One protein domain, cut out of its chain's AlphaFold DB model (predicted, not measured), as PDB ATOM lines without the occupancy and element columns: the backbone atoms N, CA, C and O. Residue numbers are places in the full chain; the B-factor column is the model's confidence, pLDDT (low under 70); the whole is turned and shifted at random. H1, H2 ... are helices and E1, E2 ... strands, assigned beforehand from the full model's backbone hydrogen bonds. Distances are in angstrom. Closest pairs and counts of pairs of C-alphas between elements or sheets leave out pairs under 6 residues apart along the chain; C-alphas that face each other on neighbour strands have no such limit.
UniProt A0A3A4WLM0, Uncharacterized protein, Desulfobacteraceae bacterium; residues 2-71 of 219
ATOM      1  N   GLU A   2     -64.196 -10.601 -33.315       87.38
ATOM      2  CA  GLU A   2     -64.327  -9.941 -32.002       87.38
ATOM      3  C   GLU A   2     -63.475 -10.572 -30.888       87.38
ATOM      4  O   GLU A   2     -62.700  -9.864 -30.253       87.38
ATOM      5  N   ALA A   3     -63.499 -11.902 -30.751       88.75
ATOM      6  CA  ALA A   3     -62.682 -12.619 -29.767       88.75
ATOM      7  C   ALA A   3     -61.160 -12.417 -29.944       88.75
ATOM      8  O   ALA A   3     -60.431 -12.340 -28.961       88.75
ATOM      9  N   ILE A   4     -60.668 -12.299 -31.187       89.94
ATOM     10  CA  ILE A   4     -59.241 -12.041 -31.463       89.94
ATOM     11  C   ILE A   4     -58.883 -10.615 -31.033       89.94
ATOM     12  O   ILE A   4     -57.851 -10.399 -30.408       89.94
ATOM     13  N   LEU A   5     -59.750  -9.643 -31.322       91.69
ATOM     14  CA  LEU A   5     -59.537  -8.252 -30.917       91.69
ATOM     15  C   LEU A   5     -59.604  -8.080 -29.394       91.69
ATOM     16  O   LEU A   5     -58.832  -7.311 -28.828       91.69
ATOM     17  N   GLU A   6     -60.516  -8.786 -28.725       93.75
ATOM     18  CA  GLU A   6     -60.613  -8.799 -27.263       93.75
ATOM     19  C   GLU A   6     -59.368  -9.411 -26.622       93.75
ATOM     20  O   GLU A   6     -58.799  -8.818 -25.705       93.75
ATOM     21  N   PHE A   7     -58.898 -10.544 -27.152       92.00
ATOM     22  CA  PHE A   7     -57.636 -11.145 -26.738       92.00
ATOM     23  C   PHE A   7     -56.467 -10.164 -26.900       92.00
ATOM     24  O   PHE A   7     -55.719  -9.966 -25.949       92.00
ATOM     25  N   GLY A   8     -56.347  -9.509 -28.062       92.31
ATOM     26  CA  GLY A   8     -55.297  -8.521 -28.327       92.31
ATOM     27  C   GLY A   8     -55.264  -7.411 -27.277       92.31
ATOM     28  O   GLY A   8     -54.245  -7.233 -26.615       92.31
ATOM     29  N   ARG A   9     -56.407  -6.756 -27.030       92.12
ATOM     30  CA  ARG A   9     -56.525  -5.694 -26.012       92.12
ATOM     31  C   ARG A   9     -56.182  -6.174 -24.605       92.12
ATOM     32  O   ARG A   9     -55.550  -5.449 -23.842       92.12
ATOM     33  N   LYS A  10     -56.618  -7.386 -24.246       94.00
ATOM     34  CA  LYS A  10     -56.306  -7.973 -22.941       94.00
ATOM     35  C   LYS A  10     -54.798  -8.158 -22.787       94.00
ATOM     36  O   LYS A  10     -54.232  -7.694 -21.804       94.00
ATOM     37  N   ILE A  11     -54.149  -8.792 -23.759       92.62
ATOM     38  CA  ILE A  11     -52.711  -9.059 -23.698       92.62
ATOM     39  C   ILE A  11     -51.898  -7.760 -23.748       92.62
ATOM     40  O   ILE A  11     -50.955  -7.615 -22.981       92.62
ATOM     41  N   GLU A  12     -52.284  -6.776 -24.561       89.69
ATOM     42  CA  GLU A  12     -51.656  -5.443 -24.559       89.69
ATOM     43  C   GLU A  12     -51.690  -4.774 -23.180       89.69
ATOM     44  O   GLU A  12     -50.731  -4.099 -22.808       89.69
ATOM     45  N   SER A  13     -52.762  -4.986 -22.406       89.44
ATOM     46  CA  SER A  13     -52.873  -4.462 -21.037       89.44
ATOM     47  C   SER A  13     -51.971  -5.184 -20.025       89.44
ATOM     48  O   SER A  13     -51.670  -4.628 -18.971       89.44
ATOM     49  N   GLU A  14     -51.533  -6.404 -20.346       89.06
ATOM     50  CA  GLU A  14     -50.689  -7.257 -19.499       89.06
ATOM     51  C   GLU A  14     -49.200  -7.192 -19.890       89.06
ATOM     52  O   GLU A  14     -48.329  -7.423 -19.049       89.06
ATOM     53  N   ILE A  15     -48.881  -6.876 -21.151       84.81
ATOM     54  CA  ILE A  15     -47.503  -6.770 -21.638       84.81
ATOM     55  C   ILE A  15     -46.806  -5.553 -21.012       84.81
ATOM     56  O   ILE A  15     -47.338  -4.440 -20.978       84.81
ATOM     57  N   SER A  16     -45.561  -5.763 -20.563       75.06
ATOM     58  CA  SER A  16     -44.681  -4.682 -20.114       75.06
ATOM     59  C   SER A  16     -44.567  -3.598 -21.183       75.06
ATOM     60  O   SER A  16     -44.221  -3.863 -22.333       75.06
ATOM     61  N   GLN A  17     -44.791  -2.353 -20.776       73.94
ATOM     62  CA  GLN A  17     -44.578  -1.197 -21.646       73.94
ATOM     63  C   GLN A  17     -43.091  -0.823 -21.761       73.94
ATOM     64  O   GLN A  17     -42.726   0.013 -22.587       73.94
ATOM     65  N   GLY A  18     -42.226  -1.444 -20.949       80.31
ATOM     66  CA  GLY A  18     -40.779  -1.304 -21.059       80.31
ATOM     67  C   GLY A  18     -40.273  -2.008 -22.312       80.31
ATOM     68  O   GLY A  18     -40.249  -3.236 -22.363       80.31
ATOM     69  N   ARG A  19     -39.860  -1.224 -23.308       82.12
ATOM     70  CA  ARG A  19     -39.297  -1.716 -24.568       82.12
ATOM     71  C   ARG A  19     -37.780  -1.521 -24.560       82.12
ATOM     72  O   ARG A  19     -37.335  -0.448 -24.156       82.12
ATOM     73  N   PRO A  20     -36.990  -2.487 -25.062       81.56
ATOM     74  CA  PRO A  20     -35.550  -2.293 -25.240       81.56
ATOM     75  C   PRO A  20     -35.238  -1.125 -26.186       81.56
ATOM     76  O   PRO A  20     -34.273  -0.399 -25.974       81.56
ATOM     77  N   PHE A  21     -36.090  -0.937 -27.201       86.44
ATOM     78  CA  PHE A  21     -36.034   0.161 -28.162       86.44
ATOM     79  C   PHE A  21     -37.447   0.732 -28.369       86.44
ATOM     80  O   PHE A  21     -38.387  -0.058 -28.504       86.44
ATOM     81  N   PRO A  22     -37.640   2.063 -28.403       86.19
ATOM     82  CA  PRO A  22     -38.956   2.683 -28.602       86.19
ATOM     83  C   PRO A  22     -39.713   2.176 -29.839       86.19
ATOM     84  O   PRO A  22     -40.935   2.015 -29.799       86.19
ATOM     85  N   GLU A  23     -38.979   1.878 -30.911       85.12
ATOM     86  CA  GLU A  23     -39.476   1.409 -32.206       85.12
ATOM     87  C   GLU A  23     -39.906  -0.063 -32.181       85.12
ATOM     88  O   GLU A  23     -40.535  -0.540 -33.126       85.12
ATOM     89  N   PHE A  24     -39.560  -0.812 -31.130       87.00
ATOM     90  CA  PHE A  24     -39.928  -2.218 -31.017       87.00
ATOM     91  C   PHE A  24     -41.304  -2.337 -30.367       87.00
ATOM     92  O   PHE A  24     -41.505  -2.001 -29.203       87.00
ATOM     93  N   HIS A  25     -42.260  -2.867 -31.122       86.44
ATOM     94  CA  HIS A  25     -43.594  -3.205 -30.644       86.44
ATOM     95  C   HIS A  25     -43.658  -4.677 -30.232       86.44
ATOM     96  O   HIS A  25     -43.262  -5.573 -30.989       86.44
ATOM     97  N   HIS A  26     -44.200  -4.924 -29.042       87.69
ATOM     98  CA  HIS A  26     -44.568  -6.259 -28.592       87.69
ATOM     99  C   HIS A  26     -45.926  -6.623 -29.185       87.69
ATOM    100  O   HIS A  26     -46.957  -6.153 -28.720       87.69
ATOM    101  N   CYS A  27     -45.927  -7.467 -30.214       90.25
ATOM    102  CA  CYS A  27     -47.173  -7.948 -30.796       90.25
ATOM    103  C   CYS A  27     -47.890  -8.871 -29.786       90.25
ATOM    104  O   CYS A  27     -47.329  -9.919 -29.442       90.25
ATOM    105  N   PRO A  28     -49.132  -8.561 -29.364       92.19
ATOM    106  CA  PRO A  28     -49.875  -9.367 -28.385       92.19
ATOM    107  C   PRO A  28     -50.260 -10.754 -28.916       92.19
ATOM    108  O   PRO A  28     -50.723 -11.614 -28.173       92.19
ATOM    109  N   PHE A  29     -50.070 -10.987 -30.216       93.44
ATOM    110  CA  PHE A  29     -50.435 -12.224 -30.891       93.44
ATOM    111  C   PHE A  29     -49.261 -13.186 -31.123       93.44
ATOM    112  O   PHE A  29     -49.406 -14.160 -31.869       93.44
ATOM    113  N   ILE A  30     -48.104 -12.928 -30.511       91.19
ATOM    114  CA  ILE A  30     -46.997 -13.888 -30.452       91.19
ATOM    115  C   ILE A  30     -47.185 -14.781 -29.229       91.19
ATOM    116  O   ILE A  30     -47.350 -14.301 -28.113       91.19
ATOM    117  N   GLY A  31     -47.161 -16.094 -29.438       89.94
ATOM    118  CA  GLY A  31     -47.333 -17.064 -28.362       89.94
ATOM    119  C   GLY A  31     -47.027 -18.482 -28.816       89.94
ATOM    120  O   GLY A  31     -46.537 -18.698 -29.923       89.94
ATOM    121  N   PHE A  32     -47.318 -19.463 -27.965       91.06
ATOM    122  CA  PHE A  32     -47.139 -20.863 -28.328       91.06
ATOM    123  C   PHE A  32     -48.236 -21.339 -29.285       91.06
ATOM    124  O   PHE A  32     -49.429 -21.215 -29.008       91.06
ATOM    125  N   ILE A  33     -47.816 -21.914 -30.405       91.25
ATOM    126  CA  ILE A  33     -48.654 -22.456 -31.468       91.25
ATOM    127  C   ILE A  33     -48.360 -23.946 -31.668       91.25
ATOM    128  O   ILE A  33     -47.362 -24.474 -31.180       91.25
ATOM    129  N   GLY A  34     -49.216 -24.598 -32.452       88.12
ATOM    130  CA  GLY A  34     -49.149 -26.037 -32.697       88.12
ATOM    131  C   GLY A  34     -50.093 -26.826 -31.784       88.12
ATOM    132  O   GLY A  34     -50.603 -26.272 -30.804       88.12
ATOM    133  N   PRO A  35     -50.397 -28.093 -32.119       85.88
ATOM    134  CA  PRO A  35     -51.374 -28.897 -31.384       85.88
ATOM    135  C   PRO A  35     -51.032 -29.069 -29.900       85.88
ATOM    136  O   PRO A  35     -51.939 -29.163 -29.077       85.88
ATOM    137  N   MET A  36     -49.740 -29.088 -29.561       87.75
ATOM    138  CA  MET A  36     -49.243 -29.272 -28.197       87.75
ATOM    139  C   MET A  36     -48.592 -28.005 -27.635       87.75
ATOM    140  O   MET A  36     -47.981 -28.068 -26.571       87.75
ATOM    141  N   ARG A  37     -48.742 -26.850 -28.308       88.06
ATOM    142  CA  ARG A  37     -48.081 -25.584 -27.937       88.06
ATOM    143  C   ARG A  37     -46.554 -25.719 -27.901       88.06
ATOM    144  O   ARG A  37     -45.882 -25.111 -27.077       88.06
ATOM    145  N   GLU A  38     -46.016 -26.520 -28.813       86.19
ATOM    146  CA  GLU A  38     -44.616 -26.942 -28.825       86.19
ATOM    147  C   GLU A  38     -43.634 -25.884 -29.356       86.19
ATOM    148  O   GLU A  38     -42.426 -26.035 -29.195       86.19
ATOM    149  N   ARG A  39     -44.118 -24.817 -30.004       86.94
ATOM    150  CA  ARG A  39     -43.253 -23.785 -30.600       86.94
ATOM    151  C   ARG A  39     -43.854 -22.394 -30.503       86.94
ATOM    152  O   ARG A  39     -45.071 -22.243 -30.519       86.94
ATOM    153  N   VAL A  40     -43.012 -21.366 -30.479       89.75
ATOM    154  CA  VAL A  40     -43.453 -19.965 -30.543       89.75
ATOM    155  C   VAL A  40     -43.799 -19.581 -31.984       89.75
ATOM    156  O   VAL A  40     -43.114 -19.973 -32.928       89.75
ATOM    157  N   GLY A  41     -44.863 -18.804 -32.176       90.19
ATOM    158  CA  GLY A  41     -45.239 -18.278 -33.481       90.19
ATOM    159  C   GLY A  41     -46.383 -17.266 -33.441       90.19
ATOM    160  O   GLY A  41     -46.826 -16.823 -32.384       90.19
ATOM    161  N   CYS A  42     -46.841 -16.879 -34.631       92.31
ATOM    162  CA  CYS A  42     -47.883 -15.872 -34.815       92.31
ATOM    163  C   CYS A  42     -49.277 -16.510 -34.817       92.31
ATOM    164  O   CYS A  42     -49.621 -17.264 -35.731       92.31
ATOM    165  N   MET A  43     -50.105 -16.154 -33.834       93.19
ATOM    166  CA  MET A  43     -51.492 -16.621 -33.728       93.19
ATOM    167  C   MET A  43     -52.413 -16.017 -34.798       93.19
ATOM    168  O   MET A  43     -53.501 -16.534 -35.022       93.19
ATOM    169  N   LEU A  44     -51.979 -14.964 -35.499       93.88
ATOM    170  CA  LEU A  44     -52.718 -14.346 -36.609       93.88
ATOM    171  C   LEU A  44     -52.470 -15.023 -37.966       93.88
ATOM    172  O   LEU A  44     -53.103 -14.665 -38.957       93.88
ATOM    173  N   HIS A  45     -51.522 -15.963 -38.041       92.69
ATOM    174  CA  HIS A  45     -51.120 -16.572 -39.306       92.69
ATOM    175  C   HIS A  45     -52.264 -17.423 -39.901       92.69
ATOM    176  O   HIS A  45     -52.909 -18.164 -39.156       92.69
ATOM    177  N   PRO A  46     -52.509 -17.404 -41.227       92.44
ATOM    178  CA  PRO A  46     -53.590 -18.187 -41.848       92.44
ATOM    179  C   PRO A  46     -53.421 -19.708 -41.699       92.44
ATOM    180  O   PRO A  46     -54.386 -20.461 -41.801       92.44
ATOM    181  N   GLU A  47     -52.199 -20.166 -41.422       92.06
ATOM    182  CA  GLU A  47     -51.894 -21.582 -41.160       92.06
ATOM    183  C   GLU A  47     -52.256 -22.051 -39.745       92.06
ATOM    184  O   GLU A  47     -52.139 -23.237 -39.442       92.06
ATOM    185  N   ILE A  48     -52.723 -21.156 -38.873       91.69
ATOM    186  CA  ILE A  48     -53.321 -21.565 -37.603       91.69
ATOM    187  C   ILE A  48     -54.688 -22.198 -37.901       91.69
ATOM    188  O   ILE A  48     -55.536 -21.531 -38.497       91.69
ATOM    189  N   PRO A  49     -54.958 -23.450 -37.473       90.31
ATOM    190  CA  PRO A  49     -56.213 -24.134 -37.799       90.31
ATOM    191  C   PRO A  49     -57.468 -23.345 -37.405       90.31
ATOM    192  O   PRO A  49     -58.431 -23.294 -38.168       90.31
ATOM    193  N   LEU A  50     -57.424 -22.663 -36.254       88.38
ATOM    194  CA  LEU A  50     -58.516 -21.829 -35.735       88.38
ATOM    195  C   LEU A  50     -58.792 -20.573 -36.577       88.38
ATOM    196  O   LEU A  50     -59.845 -19.959 -36.432       88.38
ATOM    197  N   ASN A  51     -57.874 -20.194 -37.470       92.00
ATOM    198  CA  ASN A  51     -58.039 -19.024 -38.325       92.00
ATOM    199  C   ASN A  51     -58.759 -19.340 -39.639       92.00
ATOM    200  O   ASN A  51     -59.084 -18.414 -40.376       92.00
ATOM    201  N   HIS A  52     -59.028 -20.614 -39.950       93.12
ATOM    202  CA  HIS A  52     -59.760 -21.019 -41.158       93.12
ATOM    203  C   HIS A  52     -59.185 -20.428 -42.459       93.12
ATOM    204  O   HIS A  52     -59.931 -19.990 -43.331       93.12
ATOM    205  N   LYS A  53     -57.848 -20.398 -42.583       94.75
ATOM    206  CA  LYS A  53     -57.110 -19.802 -43.717       94.75
ATOM    207  C   LYS A  53     -57.289 -18.290 -43.897       94.75
ATOM    208  O   LYS A  53     -56.769 -17.731 -44.859       94.75
ATOM    209  N   ILE A  54     -57.960 -17.613 -42.967       93.56
ATOM    210  CA  ILE A  54     -58.048 -16.157 -42.956       93.56
ATOM    211  C   ILE A  54     -56.735 -15.599 -42.407       93.56
ATOM    212  O   ILE A  54     -56.262 -16.003 -41.345       93.56
ATOM    213  N   ASP A  55     -56.141 -14.668 -43.147       93.12
ATOM    214  CA  ASP A  55     -54.941 -13.964 -42.716       93.12
ATOM    215  C   ASP A  55     -55.315 -12.776 -41.828       93.12
ATOM    216  O   ASP A  55     -55.786 -11.744 -42.305       93.12
ATOM    217  N   TYR A  56     -55.092 -12.921 -40.523       94.06
ATOM    218  CA  TYR A  56     -55.371 -11.870 -39.554       94.06
ATOM    219  C   TYR A  56     -54.157 -10.987 -39.264       94.06
ATOM    220  O   TYR A  56     -54.247 -10.117 -38.404       94.06
ATOM    221  N   ARG A  57     -53.012 -11.159 -39.946       93.06
ATOM    222  CA  ARG A  57     -51.771 -10.414 -39.631       93.06
ATOM    223  C   ARG A  57     -51.910  -8.898 -39.778       93.06
ATOM    224  O   ARG A  57     -51.130  -8.157 -39.184       93.06
ATOM    225  N   GLY A  58     -52.932  -8.433 -40.500       92.38
ATOM    226  CA  GLY A  58     -53.339  -7.025 -40.535       92.38
ATOM    227  C   GLY A  58     -53.747  -6.436 -39.178       92.38
ATOM    228  O   GLY A  58     -53.812  -5.220 -39.068       92.38
ATOM    229  N   LEU A  59     -53.989  -7.267 -38.157       92.25
ATOM    230  CA  LEU A  59     -54.307  -6.843 -36.789       92.25
ATOM    231  C   LEU A  59     -53.070  -6.581 -35.911       92.25
ATOM    232  O   LEU A  59     -53.227  -6.176 -34.767       92.25
ATOM    233  N   SER A  60     -51.859  -6.860 -36.399       90.50
ATOM    234  CA  SER A  60     -50.621  -6.574 -35.659       90.50
ATOM    235  C   SER A  60     -50.205  -5.104 -35.781       90.50
ATOM    236  O   SER A  60     -50.494  -4.481 -36.802       90.50
ATOM    237  N   ASP A  61     -49.443  -4.585 -34.809       87.31
ATOM    238  CA  ASP A  61     -48.862  -3.229 -34.857       87.31
ATOM    239  C   ASP A  61     -48.089  -2.945 -36.151       87.31
ATOM    240  O   ASP A  61     -48.212  -1.877 -36.745       87.31
ATOM    241  N   TYR A  62     -47.290  -3.915 -36.603       84.69
ATOM    242  CA  TYR A  62     -46.462  -3.772 -37.802       84.69
ATOM    243  C   TYR A  62     -47.280  -3.863 -39.103       84.69
ATOM    244  O   TYR A  62     -46.796  -3.490 -40.174       84.69
ATOM    245  N   GLY A  63     -48.512  -4.369 -39.029       88.81
ATOM    246  CA  GLY A  63     -49.372  -4.625 -40.176       88.81
ATOM    247  C   GLY A  63     -48.984  -5.870 -40.982       88.81
ATOM    248  O   GLY A  63     -47.875  -6.408 -40.915       88.81
ATOM    249  N   GLY A  64     -49.927  -6.333 -41.809       88.69
ATOM    250  CA  GLY A  64     -49.794  -7.598 -42.540       88.69
ATOM    251  C   GLY A  64     -48.610  -7.640 -43.511       88.69
ATOM    252  O   GLY A  64     -47.950  -8.672 -43.619       88.69
ATOM    253  N   LEU A  65     -48.298  -6.521 -44.177       88.56
ATOM    254  CA  LEU A  65     -47.199  -6.456 -45.145       88.56
ATOM    255  C   LEU A  65     -45.837  -6.649 -44.471       88.56
ATOM    256  O   LEU A  65     -45.032  -7.451 -44.945       88.56
ATOM    257  N   ALA A  66     -45.593  -5.961 -43.354       86.56
ATOM    258  CA  ALA A  66     -44.342  -6.100 -42.618       86.56
ATOM    259  C   ALA A  66     -44.203  -7.521 -42.062       86.56
ATOM    260  O   ALA A  66     -43.185  -8.169 -42.289       86.56
ATOM    261  N   CYS A  67     -45.259  -8.066 -41.447       85.31
ATOM    262  CA  CYS A  67     -45.248  -9.445 -40.952       85.31
ATOM    263  C   CYS A  67     -45.048 -10.498 -42.050       85.31
ATOM    264  O   CYS A  67     -44.564 -11.590 -41.763       85.31
ATOM    265  N   HIS A  68     -45.453 -10.215 -43.290       84.12
ATOM    266  CA  HIS A  68     -45.282 -11.143 -44.404       84.12
ATOM    267  C   HIS A  68     -43.893 -11.066 -45.046       84.12
ATOM    268  O   HIS A  68     -43.377 -12.081 -45.509       84.12
ATOM    269  N   THR A  69     -43.307  -9.872 -45.103       84.88
ATOM    270  CA  THR A  69     -42.095  -9.607 -45.895       84.88
ATOM    271  C   THR A  69     -40.827  -9.504 -45.060       84.88
ATOM    272  O   THR A  69     -39.728  -9.565 -45.615       84.88
ATOM    273  N   TYR A  70     -40.950  -9.356 -43.740       83.50
ATOM    274  CA  TYR A  70     -39.796  -9.214 -42.873       83.50
ATOM    275  C   TYR A  70     -39.028 -10.532 -42.727       83.50
ATOM    276  O   TYR A  70     -39.560 -11.552 -42.290       83.50
ATOM    277  N   PHE A  71     -37.733 -10.473 -43.030       82.56
ATOM    278  CA  PHE A  71     -36.766 -11.518 -42.725       82.56
ATOM    279  C   PHE A  71     -35.645 -10.913 -41.891       82.56
ATOM    280  O   PHE A  71     -35.070  -9.894 -42.275       82.56
TER     281      PHE A  71
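Overview. This is residues 2 to 71 of the 219 residues of an uncharacterized protein of Desulfobacteraceae bacterium (UniProt A0A3A4WLM0). Two helices, H1 and H2, and a small two-stranded hairpin, E1 and E2, sit in a triangle round a middle of loops, with the two helices apart from each other. Two long loops tie these parts together: residues 15 to 29 swing out from H1 and come back to the middle at Phe 29, and residues 43 to 62 lead from the hairpin to H2. The printed part has 70 residues, with H1, E1, E2 and H2 in that order along the chain; the sheet, in the order E1 - E2, is antiparallel. The class is mixed, helices and strands, though under half of the residues are in named elements. The whole is compact, with a radius of gyration of the C-alphas of 12.4 A and spans of 33 by 26 by 26 A.

Arrangement. Start at the first printed residue with H1, residues 2 to 14, and go on over a long link of 15 residues to E1, residues 30 to 33. A tight link of 5 residues then brings you to E2, residues 39 to 42, and E1 and E2 form a hairpin. They are antiparallel neighbours, with 130 degrees between their N-to-C directions. Look at C-alphas 32 and 40, which face each other at 4.4 A, and at C-alphas 30 and 42, which face each other at 4.9 A. Across the pair, N 41 and O 31 are within hydrogen-bond range at 2.8 A, and so are N 33 and O 39 at 2.8 A. From E2 a long link of 20 residues leads to H2, residues 63 to 69. H1 is apart from E2 and from H2, and E1 is apart from H2. In H1 and H2, every O i to N i+4 pair is within hydrogen-bond range.

Along the chain. Find C-alpha 2 at (-64.327, -9.941, -32.002); from there H1 runs 18.7 A to C-alpha 14. E1 begins at C-alpha 30, at (-46.997, -13.888, -30.452), and runs 8.8 A from Ile 30 to Ile 33. E2 runs 10.1 A from Arg 39 to Cys 42. H2 runs 10.5 A from Gly 63 to Thr 69, where C-alpha 69 stands at (-42.095, -9.607, -45.895).

Size, cuts and confidence. Look for the two C-alphas farthest apart in the domain in the two long links: those of Pro 20 and His 52, 34.5 A from each other. The first and last printed C-alphas, of Glu 2 and Phe 71, are 29.6 A apart. The links H1 to E1 and E2 to H2 are long, and the printed part has no cut. In this predicted model the mean pLDDT of the printed part is 88.9, and no printed residue is under 70.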